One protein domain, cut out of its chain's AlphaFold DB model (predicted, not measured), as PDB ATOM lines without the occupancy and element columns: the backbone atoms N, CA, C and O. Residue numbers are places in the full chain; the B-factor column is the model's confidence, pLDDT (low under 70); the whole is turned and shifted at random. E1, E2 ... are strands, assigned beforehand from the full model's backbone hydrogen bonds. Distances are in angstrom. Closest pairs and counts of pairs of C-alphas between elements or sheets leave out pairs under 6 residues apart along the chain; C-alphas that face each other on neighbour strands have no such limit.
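AT A GLANCE: This is residues 2 to 90 of the 306 residues of an uncharacterized protein of Neonectria ditissima (UniProt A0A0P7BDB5). This is a domain of little regular structure: a small hairpin of two short strands, E1 and E2, lies in the middle, and long loops, residues 2 to 36 and 55 to 90, wind round it. The printed part has 89 residues, with no named helix and two named strands, E1 then E2, in one antiparallel sheet. The class is all strand, though the strands hold only 7 residues. The whole is compact, with a radius of gyration of the C-alphas of 12.4 A and spans of 38 by 27 by 21 A.

IN THESE COORDINATES: Find C-alpha 37 at (79.781, 70.989, 128.511), where E1, residues 37 to 39, begins. E2, residues 51 to 54, runs 9.1 A to C-alpha 54 at (76.817, 69.784, 124.481).

HOW THE PARTS SIT: Look across the hairpin E1 and E2, antiparallel at 153 degrees: N 39 and O 51, 2.8 A apart, are within hydrogen-bond range. Residues 72 to 73 pair parallel with residues 51 to 52 of E2.

THE WHOLE: The farthest C-alphas, Arg 31 and Pro 90, are 38.1 A apart. The printed part has no cut. The link from E1 to E2 is long, 11 residues. Only residue 2 is under pLDDT 70.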
ATOM      1  N   SER A   2      89.705  77.854 140.857       68.19
ATOM      2  CA  SER A   2      89.694  77.555 139.417       68.19
ATOM      3  C   SER A   2      88.331  76.997 139.006       68.19
ATOM      4  O   SER A   2      87.839  76.054 139.631       68.19
ATOM      5  N   THR A   3      87.717  77.582 137.979       72.38
ATOM      6  CA  THR A   3      86.465  77.090 137.384       72.38
ATOM      7  C   THR A   3      86.702  76.107 136.241       72.38
ATOM      8  O   THR A   3      85.726  75.576 135.710       72.38
ATOM      9  N   SER A   4      87.968  75.828 135.906       78.12
ATOM     10  CA  SER A   4      88.358  74.936 134.815       78.12
ATOM     11  C   SER A   4      87.970  73.477 135.063       78.12
ATOM     12  O   SER A   4      87.941  72.998 136.203       78.12
ATOM     13  N   SER A   5      87.695  72.746 133.980       79.69
ATOM     14  CA  SER A   5      87.398  71.309 134.032       79.69
ATOM     15  C   SER A   5      88.544  70.463 134.566       79.69
ATOM     16  O   SER A   5      88.288  69.479 135.260       79.69
ATOM     17  N   GLY A   6      89.787  70.876 134.307       81.62
ATOM     18  CA  GLY A   6      90.975  70.079 134.603       81.62
ATOM     19  C   GLY A   6      91.110  68.839 133.714       81.62
ATOM     20  O   GLY A   6      92.012  68.042 133.943       81.62
ATOM     21  N   GLU A   7      90.235  68.667 132.719       88.31
ATOM     22  CA  GLU A   7      90.380  67.630 131.700       88.31
ATOM     23  C   GLU A   7      91.433  68.091 130.672       88.31
ATOM     24  O   GLU A   7      91.445  69.269 130.301       88.31
ATOM     25  N   PRO A   8      92.351  67.209 130.238       93.12
ATOM     26  CA  PRO A   8      93.294  67.526 129.174       93.12
ATOM     27  C   PRO A   8      92.610  67.499 127.797       93.12
ATOM     28  O   PRO A   8      91.575  66.858 127.611       93.12
ATOM     29  N   GLY A   9      93.229  68.152 126.812       95.38
ATOM     30  CA  GLY A   9      92.815  68.096 125.408       95.38
ATOM     31  C   GLY A   9      91.815  69.175 124.985       95.38
ATOM     32  O   GLY A   9      91.617  70.183 125.669       95.38
ATOM     33  N   PHE A  10      91.207  68.953 123.819       96.75
ATOM     34  CA  PHE A  10      90.296  69.885 123.156       96.75
ATOM     35  C   PHE A  10      88.852  69.387 123.216       96.75
ATOM     36  O   PHE A  10      88.571  68.190 123.123       96.75
ATOM     37  N   CYS A  11      87.915  70.318 123.349       97.06
ATOM     38  CA  CYS A  11      86.498  70.021 123.275       97.06
ATOM     39  C   CYS A  11      86.128  69.631 121.844       97.06
ATOM     40  O   CYS A  11      86.221  70.439 120.928       97.06
ATOM     41  N   LYS A  12      85.616  68.413 121.659       97.38
ATOM     42  CA  LYS A  12      85.181  67.904 120.347       97.38
ATOM     43  C   LYS A  12      84.043  68.696 119.678       97.38
ATOM     44  O   LYS A  12      83.711  68.401 118.538       97.38
ATOM     45  N   TYR A  13      83.405  69.622 120.399       97.75
ATOM     46  CA  TYR A  13      82.289  70.423 119.891       97.75
ATOM     47  C   TYR A  13      82.731  71.808 119.447       97.75
ATOM     48  O   TYR A  13      82.450  72.145 118.317       97.75
ATOM     49  N   CYS A  14      83.410  72.597 120.287       97.25
ATOM     50  CA  CYS A  14      83.837  73.961 119.930       97.25
ATOM     51  C   CYS A  14      85.328  74.080 119.581       97.25
ATOM     52  O   CYS A  14      85.783  75.146 119.196       97.25
ATOM     53  N   GLY A  15      86.124  73.024 119.772       96.31
ATOM     54  CA  GLY A  15      87.559  73.032 119.480       96.31
ATOM     55  C   GLY A  15      88.422  73.749 120.522       96.31
ATOM     56  O   GLY A  15      89.637  73.614 120.478       96.31
ATOM     57  N   HIS A  16      87.831  74.454 121.490       96.19
ATOM     58  CA  HIS A  16      88.558  75.110 122.582       96.19
ATOM     59  C   HIS A  16      89.142  74.118 123.592       96.19
ATOM     60  O   HIS A  16      88.667  72.984 123.727       96.19
ATOM     61  N   PHE A  17      90.148  74.553 124.352       95.94
ATOM     62  CA  PHE A  17      90.772  73.700 125.354       95.94
ATOM     63  C   PHE A  17      89.786  73.341 126.473       95.94
ATOM     64  O   PHE A  17      88.925  74.121 126.899       95.94
ATOM     65  N   MET A  18      89.909  72.126 127.001       95.19
ATOM     66  CA  MET A  18      89.022  71.649 128.059       95.19
ATOM     67  C   MET A  18      89.195  72.421 129.374       95.19
ATOM     68  O   MET A  18      88.234  72.565 130.132       95.19
ATOM     69  N   ASN A  19      90.364  73.009 129.640       94.75
ATOM     70  CA  ASN A  19      90.567  73.904 130.786       94.75
ATOM     71  C   ASN A  19      89.736  75.204 130.697       94.75
ATOM     72  O   ASN A  19      89.489  75.824 131.728       94.75
ATOM     73  N   GLU A  20      89.235  75.573 129.520       95.50
ATOM     74  CA  GLU A  20      88.339  76.718 129.323       95.50
ATOM     75  C   GLU A  20      86.858  76.342 129.490       95.50
ATOM     76  O   GLU A  20      85.962  77.172 129.329       95.50
ATOM     77  N   HIS A  21      86.575  75.082 129.822       96.62
ATOM     78  CA  HIS A  21      85.232  74.610 130.117       96.62
ATOM     79  C   HIS A  21      84.961  74.593 131.619       96.62
ATOM     80  O   HIS A  21      85.842  74.337 132.442       96.62
ATOM     81  N   THR A  22      83.694  74.815 131.969       96.06
ATOM     82  CA  THR A  22      83.219  74.758 133.351       96.06
ATOM     83  C   THR A  22      83.488  73.383 133.952       96.06
ATOM     84  O   THR A  22      83.176  72.355 133.351       96.06
ATOM     85  N   LYS A  23      83.982  73.362 135.191       95.25
ATOM     86  CA  LYS A  23      84.220  72.130 135.938       95.25
ATOM     87  C   LYS A  23      83.020  71.196 135.973       95.25
ATOM     88  O   LYS A  23      81.931  71.605 136.372       95.25
ATOM     89  N   ALA A  24      83.261  69.909 135.707       93.56
ATOM     90  CA  ALA A  24      82.230  68.875 135.649       93.56
ATOM     91  C   ALA A  24      81.354  68.791 136.908       93.56
ATOM     92  O   ALA A  24      80.201  68.386 136.828       93.56
ATOM     93  N   SER A  25      81.859  69.168 138.088       94.00
ATOM     94  CA  SER A  25      81.074  69.234 139.331       94.00
ATOM     95  C   SER A  25      80.051  70.377 139.357       94.00
ATOM     96  O   SER A  25      79.039  70.267 140.044       94.00
ATOM     97  N   LEU A  26      80.307  71.461 138.622       95.44
ATOM     98  CA  LEU A  26      79.495  72.679 138.577       95.44
ATOM     99  C   LEU A  26      78.516  72.696 137.400       95.44
ATOM    100  O   LEU A  26      77.596  73.509 137.382       95.44
ATOM    101  N   SER A  27      78.695  71.806 136.429       95.88
ATOM    102  CA  SER A  27      77.947  71.775 135.174       95.88
ATOM    103  C   SER A  27      77.072  70.515 135.014       95.88
ATOM    104  O   SER A  27      76.685  70.143 133.909       95.88
ATOM    105  N   LYS A  28      76.689  69.844 136.112       97.50
ATOM    106  CA  LYS A  28      75.788  68.672 136.059       97.50
ATOM    107  C   LYS A  28      74.317  69.073 135.976       97.50
ATOM    108  O   LYS A  28      73.849  69.931 136.726       97.50
ATOM    109  N   CYS A  29      73.548  68.366 135.150       98.00
ATOM    110  CA  CYS A  29      72.087  68.441 135.166       98.00
ATOM    111  C   CYS A  29      71.555  68.109 136.570       98.00
ATOM    112  O   CYS A  29      71.870  67.063 137.142       98.00
ATOM    113  N   LYS A  30      70.697  68.968 137.126       97.88
ATOM    114  CA  LYS A  30      70.174  68.816 138.491       97.88
ATOM    115  C   LYS A  30      69.373  67.524 138.678       97.88
ATOM    116  O   LYS A  30      69.421  66.963 139.774       97.88
ATOM    117  N   ARG A  31      68.700  67.048 137.618       98.00
ATOM    118  CA  ARG A  31      67.864  65.835 137.610       98.00
ATOM    119  C   ARG A  31      68.678  64.561 137.378       98.00
ATOM    120  O   ARG A  31      68.751  63.732 138.272       98.00
ATOM    121  N   CYS A  32      69.297  64.405 136.207       97.81
ATOM    122  CA  CYS A  32      69.953  63.148 135.814       97.81
ATOM    123  C   CYS A  32      71.469  63.113 136.067       97.81
ATOM    124  O   CYS A  32      72.118  62.140 135.701       97.81
ATOM    125  N   LYS A  33      72.052  64.186 136.617       97.50
ATOM    126  CA  LYS A  33      73.481  64.322 136.965       97.50
ATOM    127  C   LYS A  33      74.490  64.174 135.813       97.50
ATOM    128  O   LYS A  33      75.688  64.257 136.068       97.50
ATOM    129  N   LYS A  34      74.042  64.028 134.559       97.75
ATOM    130  CA  LYS A  34      74.918  64.047 133.376       97.75
ATOM    131  C   LYS A  34      75.612  65.411 133.233       97.75
ATOM    132  O   LYS A  34      75.004  66.441 133.536       97.75
ATOM    133  N   HIS A  35      76.868  65.390 132.792       96.75
ATOM    134  CA  HIS A  35      77.707  66.572 132.590       96.75
ATOM    135  C   HIS A  35      77.249  67.356 131.350       96.75
ATOM    136  O   HIS A  35      77.087  66.770 130.287       96.75
ATOM    137  N   ILE A  36      77.012  68.658 131.493       97.62
ATOM    138  CA  ILE A  36      76.756  69.586 130.387       97.62
ATOM    139  C   ILE A  36      78.062  70.329 130.104       97.62
ATOM    140  O   ILE A  36      78.613  70.952 131.008       97.62
ATOM    141  N   TYR A  37      78.553  70.284 128.871       97.31
ATOM    142  CA  TYR A  37      79.781  70.989 128.511       97.31
ATOM    143  C   TYR A  37      79.463  72.465 128.273       97.31
ATOM    144  O   TYR A  37      78.640  72.788 127.418       97.31
ATOM    145  N   VAL A  38      80.094  73.352 129.045       97.50
ATOM    146  CA  VAL A  38      79.913  74.809 128.943       97.50
ATOM    147  C   VAL A  38      81.276  75.461 128.767       97.50
ATOM    148  O   VAL A  38      82.080  75.438 129.702       97.50
ATOM    149  N   CYS A  39      81.521  76.028 127.590       97.31
ATOM    150  CA  CYS A  39      82.721  76.788 127.273       97.31
ATOM    151  C   CYS A  39      82.615  78.198 127.867       97.31
ATOM    152  O   CYS A  39      81.606  78.885 127.685       97.31
ATOM    153  N   GLN A  40      83.646  78.606 128.608       96.00
ATOM    154  CA  GLN A  40      83.734  79.905 129.277       96.00
ATOM    155  C   GLN A  40      84.624  80.905 128.519       96.00
ATOM    156  O   GLN A  40      84.859  81.998 129.036       96.00
ATOM    157  N   VAL A  41      85.111  80.546 127.323       92.62
ATOM    158  CA  VAL A  41      85.924  81.427 126.471       92.62
ATOM    159  C   VAL A  41      85.133  82.681 126.120       92.62
ATOM    160  O   VAL A  41      83.941  82.619 125.814       92.62
ATOM    161  N   GLY A  42      85.797  83.834 126.202       86.81
ATOM    162  CA  GLY A  42      85.162  85.136 126.019       86.81
ATOM    163  C   GLY A  42      84.691  85.412 124.590       86.81
ATOM    164  O   GLY A  42      83.798  86.237 124.429       86.81
ATOM    165  N   ILE A  43      85.260  84.735 123.588       87.38
ATOM    166  CA  ILE A  43      85.055  84.995 122.158       87.38
ATOM    167  C   ILE A  43      84.800  83.667 121.429       87.38
ATOM    168  O   ILE A  43      85.597  82.742 121.535       87.38
ATOM    169  N   HIS A  44      83.687  83.589 120.702       91.31
ATOM    170  CA  HIS A  44      83.430  82.601 119.648       91.31
ATOM    171  C   HIS A  44      83.173  83.350 118.324       91.31
ATOM    172  O   HIS A  44      83.069  84.581 118.327       91.31
ATOM    173  N   ALA A  45      83.056  82.637 117.200       84.69
ATOM    174  CA  ALA A  45      82.868  83.246 115.878       84.69
ATOM    175  C   ALA A  45      81.613  84.137 115.809       84.69
ATOM    176  O   ALA A  45      81.624  85.193 115.183       84.69
ATOM    177  N   THR A  46      80.546  83.750 116.512       88.06
ATOM    178  CA  THR A  46      79.254  84.465 116.530       88.06
ATOM    179  C   THR A  46      79.126  85.485 117.668       88.06
ATOM    180  O   THR A  46      78.046  86.016 117.939       88.06
ATOM    181  N   GLY A  47      80.230  85.783 118.355       88.50
ATOM    182  CA  GLY A  47      80.308  86.812 119.385       88.50
ATOM    183  C   GLY A  47      80.735  86.291 120.754       88.50
ATOM    184  O   GLY A  47      81.226  85.174 120.919       88.50
ATOM    185  N   GLY A  48      80.587  87.154 121.758       91.31
ATOM    186  CA  GLY A  48      81.118  86.902 123.093       91.31
ATOM    187  C   GLY A  48      80.180  86.163 124.050       91.31
ATOM    188  O   GLY A  48      78.959  86.136 123.880       91.31
ATOM    189  N   GLY A  49      80.768  85.623 125.119       93.56
ATOM    190  CA  GLY A  49      80.057  85.012 126.244       93.56
ATOM    191  C   GLY A  49      80.089  83.482 126.268       93.56
ATOM    192  O   GLY A  49      80.668  82.827 125.408       93.56
ATOM    193  N   TRP A  50      79.475  82.903 127.303       96.25
ATOM    194  CA  TRP A  50      79.522  81.458 127.532       96.25
ATOM    195  C   TRP A  50      78.628  80.700 126.554       96.25
ATOM    196  O   TRP A  50      77.479  81.091 126.310       96.25
ATOM    197  N   LYS A  51      79.131  79.570 126.059       97.31
ATOM    198  CA  LYS A  51      78.426  78.707 125.107       97.31
ATOM    199  C   LYS A  51      78.234  77.303 125.677       97.31
ATOM    200  O   LYS A  51      79.102  76.766 126.364       97.31
ATOM    201  N   ILE A  52      77.078  76.700 125.422       97.81
ATOM    202  CA  ILE A  52      76.769  75.310 125.757       97.81
ATOM    203  C   ILE A  52      77.222  74.450 124.583       97.81
ATOM    204  O   ILE A  52      76.557  74.406 123.553       97.81
ATOM    205  N   CYS A  53      78.326  73.739 124.775       97.62
ATOM    206  CA  CYS A  53      78.918  72.892 123.751       97.62
ATOM    207  C   CYS A  53      78.120  71.612 123.519       97.62
ATOM    208  O   CYS A  53      77.983  71.158 122.390       97.62
ATOM    209  N   HIS A  54      77.597  71.011 124.593       97.81
ATOM    210  CA  HIS A  54      76.817  69.784 124.481       97.81
ATOM    211  C   HIS A  54      75.926  69.512 125.694       97.81
ATOM    212  O   HIS A  54      76.354  69.632 126.847       97.81
ATOM    213  N   VAL A  55      74.700  69.052 125.422       97.44
ATOM    214  CA  VAL A  55      73.716  68.636 126.428       97.44
ATOM    215  C   VAL A  55      73.354  67.157 126.223       97.44
ATOM    216  O   VAL A  55      72.466  66.844 125.434       97.44
ATOM    217  N   PRO A  56      73.936  66.215 126.985       96.81
ATOM    218  CA  PRO A  56      73.695  64.777 126.790       96.81
ATOM    219  C   PRO A  56      72.366  64.272 127.395       96.81
ATOM    220  O   PRO A  56      72.190  63.069 127.634       96.81
ATOM    221  N   CYS A  57      71.441  65.167 127.759       96.56
ATOM    222  CA  CYS A  57      70.194  64.808 128.437       96.56
ATOM    223  C   CYS A  57      68.978  65.587 127.919       96.56
ATOM    224  O   CYS A  57      69.043  66.795 127.719       96.56
ATOM    225  N   GLY A  58      67.832  64.908 127.821       96.56
ATOM    226  CA  GLY A  58      66.539  65.500 127.453       96.56
ATOM    227  C   GLY A  58      65.728  66.047 128.635       96.56
ATOM    228  O   GLY A  58      64.510  66.138 128.557       96.56
ATOM    229  N   CYS A  59      66.355  66.364 129.775       97.69
ATOM    230  CA  CYS A  59      65.620  66.828 130.962       97.69
ATOM    231  C   CYS A  59      65.035  68.250 130.808       97.69
ATOM    232  O   CYS A  59      64.139  68.623 131.568       97.69
ATOM    233  N   GLY A  60      65.530  69.034 129.846       96.31
ATOM    234  CA  GLY A  60      65.124  70.420 129.600       96.31
ATOM    235  C   GLY A  60      65.860  71.454 130.465       96.31
ATOM    236  O   GLY A  60      66.441  71.135 131.508       96.31
ATOM    237  N   GLN A  61      65.804  72.720 130.035       96.69
ATOM    238  CA  GLN A  61      66.570  73.840 130.608       96.69
ATOM    239  C   GLN A  61      66.261  74.123 132.090       96.69
ATOM    240  O   GLN A  61      67.128  74.580 132.833       96.69
ATOM    241  N   LYS A  62      65.063  73.768 132.582       97.44
ATOM    242  CA  LYS A  62      64.689  73.918 134.005       97.44
ATOM    243  C   LYS A  62      65.625  73.179 134.971       97.44
ATOM    244  O   LYS A  62      65.751  73.565 136.133       97.44
ATOM    245  N   HIS A  63      66.287  72.122 134.498       97.94
ATOM    246  CA  HIS A  63      67.229  71.332 135.287       97.94
ATOM    247  C   HIS A  63      68.694  71.692 135.026       97.94
ATOM    248  O   HIS A  63      69.578  71.025 135.567       97.94
ATOM    249  N   TYR A  64      68.975  72.732 134.240       97.69
ATOM    250  CA  TYR A  64      70.346  73.164 134.003       97.69
ATOM    251  C   TYR A  64      70.965  73.758 135.287       97.69
ATOM    252  O   TYR A  64      70.266  74.375 136.110       97.69
ATOM    253  N   PRO A  65      72.272  73.539 135.511       96.50
ATOM    254  CA  PRO A  65      73.021  74.179 136.589       96.50
ATOM    255  C   PRO A  65      73.076  75.697 136.381       96.50
ATOM    256  O   PRO A  65      72.829  76.193 135.284       96.50
ATOM    257  N   SER A  66      73.399  76.452 137.435       96.19
ATOM    258  CA  SER A  66      73.499  77.919 137.357       96.19
ATOM    259  C   SER A  66      74.513  78.393 136.315       96.19
ATOM    260  O   SER A  66      74.285  79.425 135.702       96.19
ATOM    261  N   THR A  67      75.573  77.621 136.075       94.62
ATOM    262  CA  THR A  67      76.621  77.905 135.083       94.62
ATOM    263  C   THR A  67      76.145  77.784 133.636       94.62
ATOM    264  O   THR A  67      76.590  78.545 132.790       94.62
ATOM    265  N   ALA A  68      75.210  76.876 133.345       95.69
ATOM    266  CA  ALA A  68      74.683  76.674 131.993       95.69
ATOM    267  C   ALA A  68      73.478  77.573 131.672       95.69
ATOM    268  O   ALA A  68      73.142  77.746 130.510       95.69
ATOM    269  N   LYS A  69      72.807  78.144 132.680       95.19
ATOM    270  CA  LYS A  69      71.653  79.036 132.473       95.19
ATOM    271  C   LYS A  69      71.955  80.313 131.671       95.19
ATOM    272  O   LYS A  69      71.115  80.655 130.847       95.19
ATOM    273  N   PRO A  70      73.070  81.035 131.906       94.81
ATOM    274  CA  PRO A  70      73.403  82.218 131.111       94.81
ATOM    275  C   PRO A  70      74.083  81.869 129.781       94.81
ATOM    276  O   PRO A  70      74.279  82.757 128.957       94.81
ATOM    277  N   ALA A  71      74.473  80.607 129.580       96.31
ATOM    278  CA  ALA A  71      75.171  80.180 128.381       96.31
ATOM    279  C   ALA A  71      74.185  79.971 127.223       96.31
ATOM    280  O   ALA A  71      73.096  79.420 127.404       96.31
ATOM    281  N   ARG A  72      74.575  80.406 126.026       96.62
ATOM    282  CA  ARG A  72      73.787  80.209 124.800       96.62
ATOM    283  C   ARG A  72      74.175  78.887 124.131       96.62
ATOM    284  O   ARG A  72      75.304  78.451 124.329       96.62
ATOM    285  N   PRO A  73      73.301  78.224 123.360       97.19
ATOM    286  CA  PRO A  73      73.719  77.110 122.504       97.19
ATOM    287  C   PRO A  73      74.864  77.523 121.563       97.19
ATOM    288  O   PRO A  73      74.967  78.704 121.222       97.19
ATOM    289  N   LEU A  74      75.716  76.573 121.168       96.62
ATOM    290  CA  LEU A  74      76.629  76.794 120.045       96.62
ATOM    291  C   LEU A  74      75.822  77.062 118.773       96.62
ATOM    292  O   LEU A  74      74.809  76.406 118.522       96.62
ATOM    293  N   GLU A  75      76.280  78.032 117.993       96.06
ATOM    294  CA  GLU A  75      75.793  78.261 116.636       96.06
ATOM    295  C   GLU A  75      76.650  77.454 115.643       96.06
ATOM    296  O   GLU A  75      77.780  77.100 115.988       96.06
ATOM    297  N   PRO A  76      76.162  77.160 114.421       96.44
ATOM    298  CA  PRO A  76      76.902  76.378 113.423       96.44
ATOM    299  C   PRO A  76      78.354  76.842 113.202       96.44
ATOM    300  O   PRO A  76      79.269  76.024 113.164       96.44
ATOM    301  N   ALA A  77      78.579  78.157 113.172       94.75
ATOM    302  CA  ALA A  77      79.901  78.764 113.003       94.75
ATOM    303  C   ALA A  77      80.818  78.678 114.239       94.75
ATOM    304  O   ALA A  77      82.015  78.931 114.126       94.75
ATOM    305  N   ASP A  78      80.284  78.339 115.417       96.31
ATOM    306  CA  ASP A  78      81.064  78.192 116.654       96.31
ATOM    307  C   ASP A  78      81.539  76.751 116.900       96.31
ATOM    308  O   ASP A  78      82.277  76.498 117.859       96.31
ATOM    309  N   TYR A  79      81.075  75.781 116.106       97.44
ATOM    310  CA  TYR A  79      81.562  74.413 116.221       97.44
ATOM    311  C   TYR A  79      83.027  74.310 115.761       97.44
ATOM    312  O   TYR A  79      83.526  75.112 114.978       97.44
ATOM    313  N   ALA A  80      83.731  73.288 116.239       96.44
ATOM    314  CA  ALA A  80      85.036  72.908 115.729       96.44
ATOM    315  C   ALA A  80      84.902  72.581 114.241       96.44
ATOM    316  O   ALA A  80      83.959  71.894 113.857       96.44
ATOM    317  N   SER A  81      85.882  72.967 113.427       94.69
ATOM    318  CA  SER A  81      85.881  72.707 111.979       94.69
ATOM    319  C   SER A  81      85.786  71.220 111.601       94.69
ATOM    320  O   SER A  81      85.454  70.886 110.469       94.69
ATOM    321  N   THR A  82      86.061  70.317 112.545       94.94
ATOM    322  CA  THR A  82      85.935  68.861 112.399       94.94
ATOM    323  C   THR A  82      84.561  68.309 112.806       94.94
ATOM    324  O   THR A  82      84.314  67.113 112.651       94.94
ATOM    325  N   HIS A  83      83.666  69.135 113.354       96.94
ATOM    326  CA  HIS A  83      82.349  68.712 113.823       96.94
ATOM    327  C   HIS A  83      81.337  68.657 112.659       96.94
ATOM    328  O   HIS A  83      81.294  69.586 111.861       96.94
ATOM    329  N   PRO A  84      80.456  67.638 112.574       96.62
ATOM    330  CA  PRO A  84      79.486  67.525 111.477       96.62
ATOM    331  C   PRO A  84      78.475  68.676 111.368       96.62
ATOM    332  O   PRO A  84      77.930  68.899 110.295       96.62
ATOM    333  N   GLU A  85      78.196  69.373 112.474       96.88
ATOM    334  CA  GLU A  85      77.300  70.547 112.508       96.88
ATOM    335  C   GLU A  85      78.036  71.877 112.270       96.88
ATOM    336  O   GLU A  85      77.421  72.936 112.377       96.88
ATOM    337  N   TYR A  86      79.345  71.843 112.002       96.44
ATOM    338  CA  TYR A  86      80.075  73.053 111.650       96.44
ATOM    339  C   TYR A  86      79.639  73.550 110.277       96.44
ATOM    340  O   TYR A  86      79.764  72.849 109.272       96.44
ATOM    341  N   GLU A  87      79.181  74.794 110.241       94.62
ATOM    342  CA  GLU A  87      79.017  75.551 109.009       94.62
ATOM    343  C   GLU A  87      79.982  76.721 109.081       94.62
ATOM    344  O   GLU A  87      79.903  77.529 110.009       94.62
ATOM    345  N   SER A  88      80.898  76.816 108.114       87.50
ATOM    346  CA  SER A  88      81.754  77.994 108.008       87.50
ATOM    347  C   SER A  88      80.870  79.239 108.031       87.50
ATOM    348  O   SER A  88      79.882  79.265 107.283       87.50
ATOM    349  N   PRO A  89      81.195  80.256 108.858       81.62
ATOM    350  CA  PRO A  89      80.482  81.519 108.806       81.62
ATOM    351  C   PRO A  89      80.396  81.947 107.342       81.62
ATOM    352  O   PRO A  89      81.379  81.736 106.615       81.62
ATOM    353  N   PRO A  90      79.247  82.488 106.884       74.56
ATOM    354  CA  PRO A  90      79.172  83.005 105.531       74.56
ATOM    355  C   PRO A  90      80.381  83.909 105.372       74.56
ATOM    356  O   PRO A  90      80.597  84.791 106.213       74.56
TER     357      PRO A  90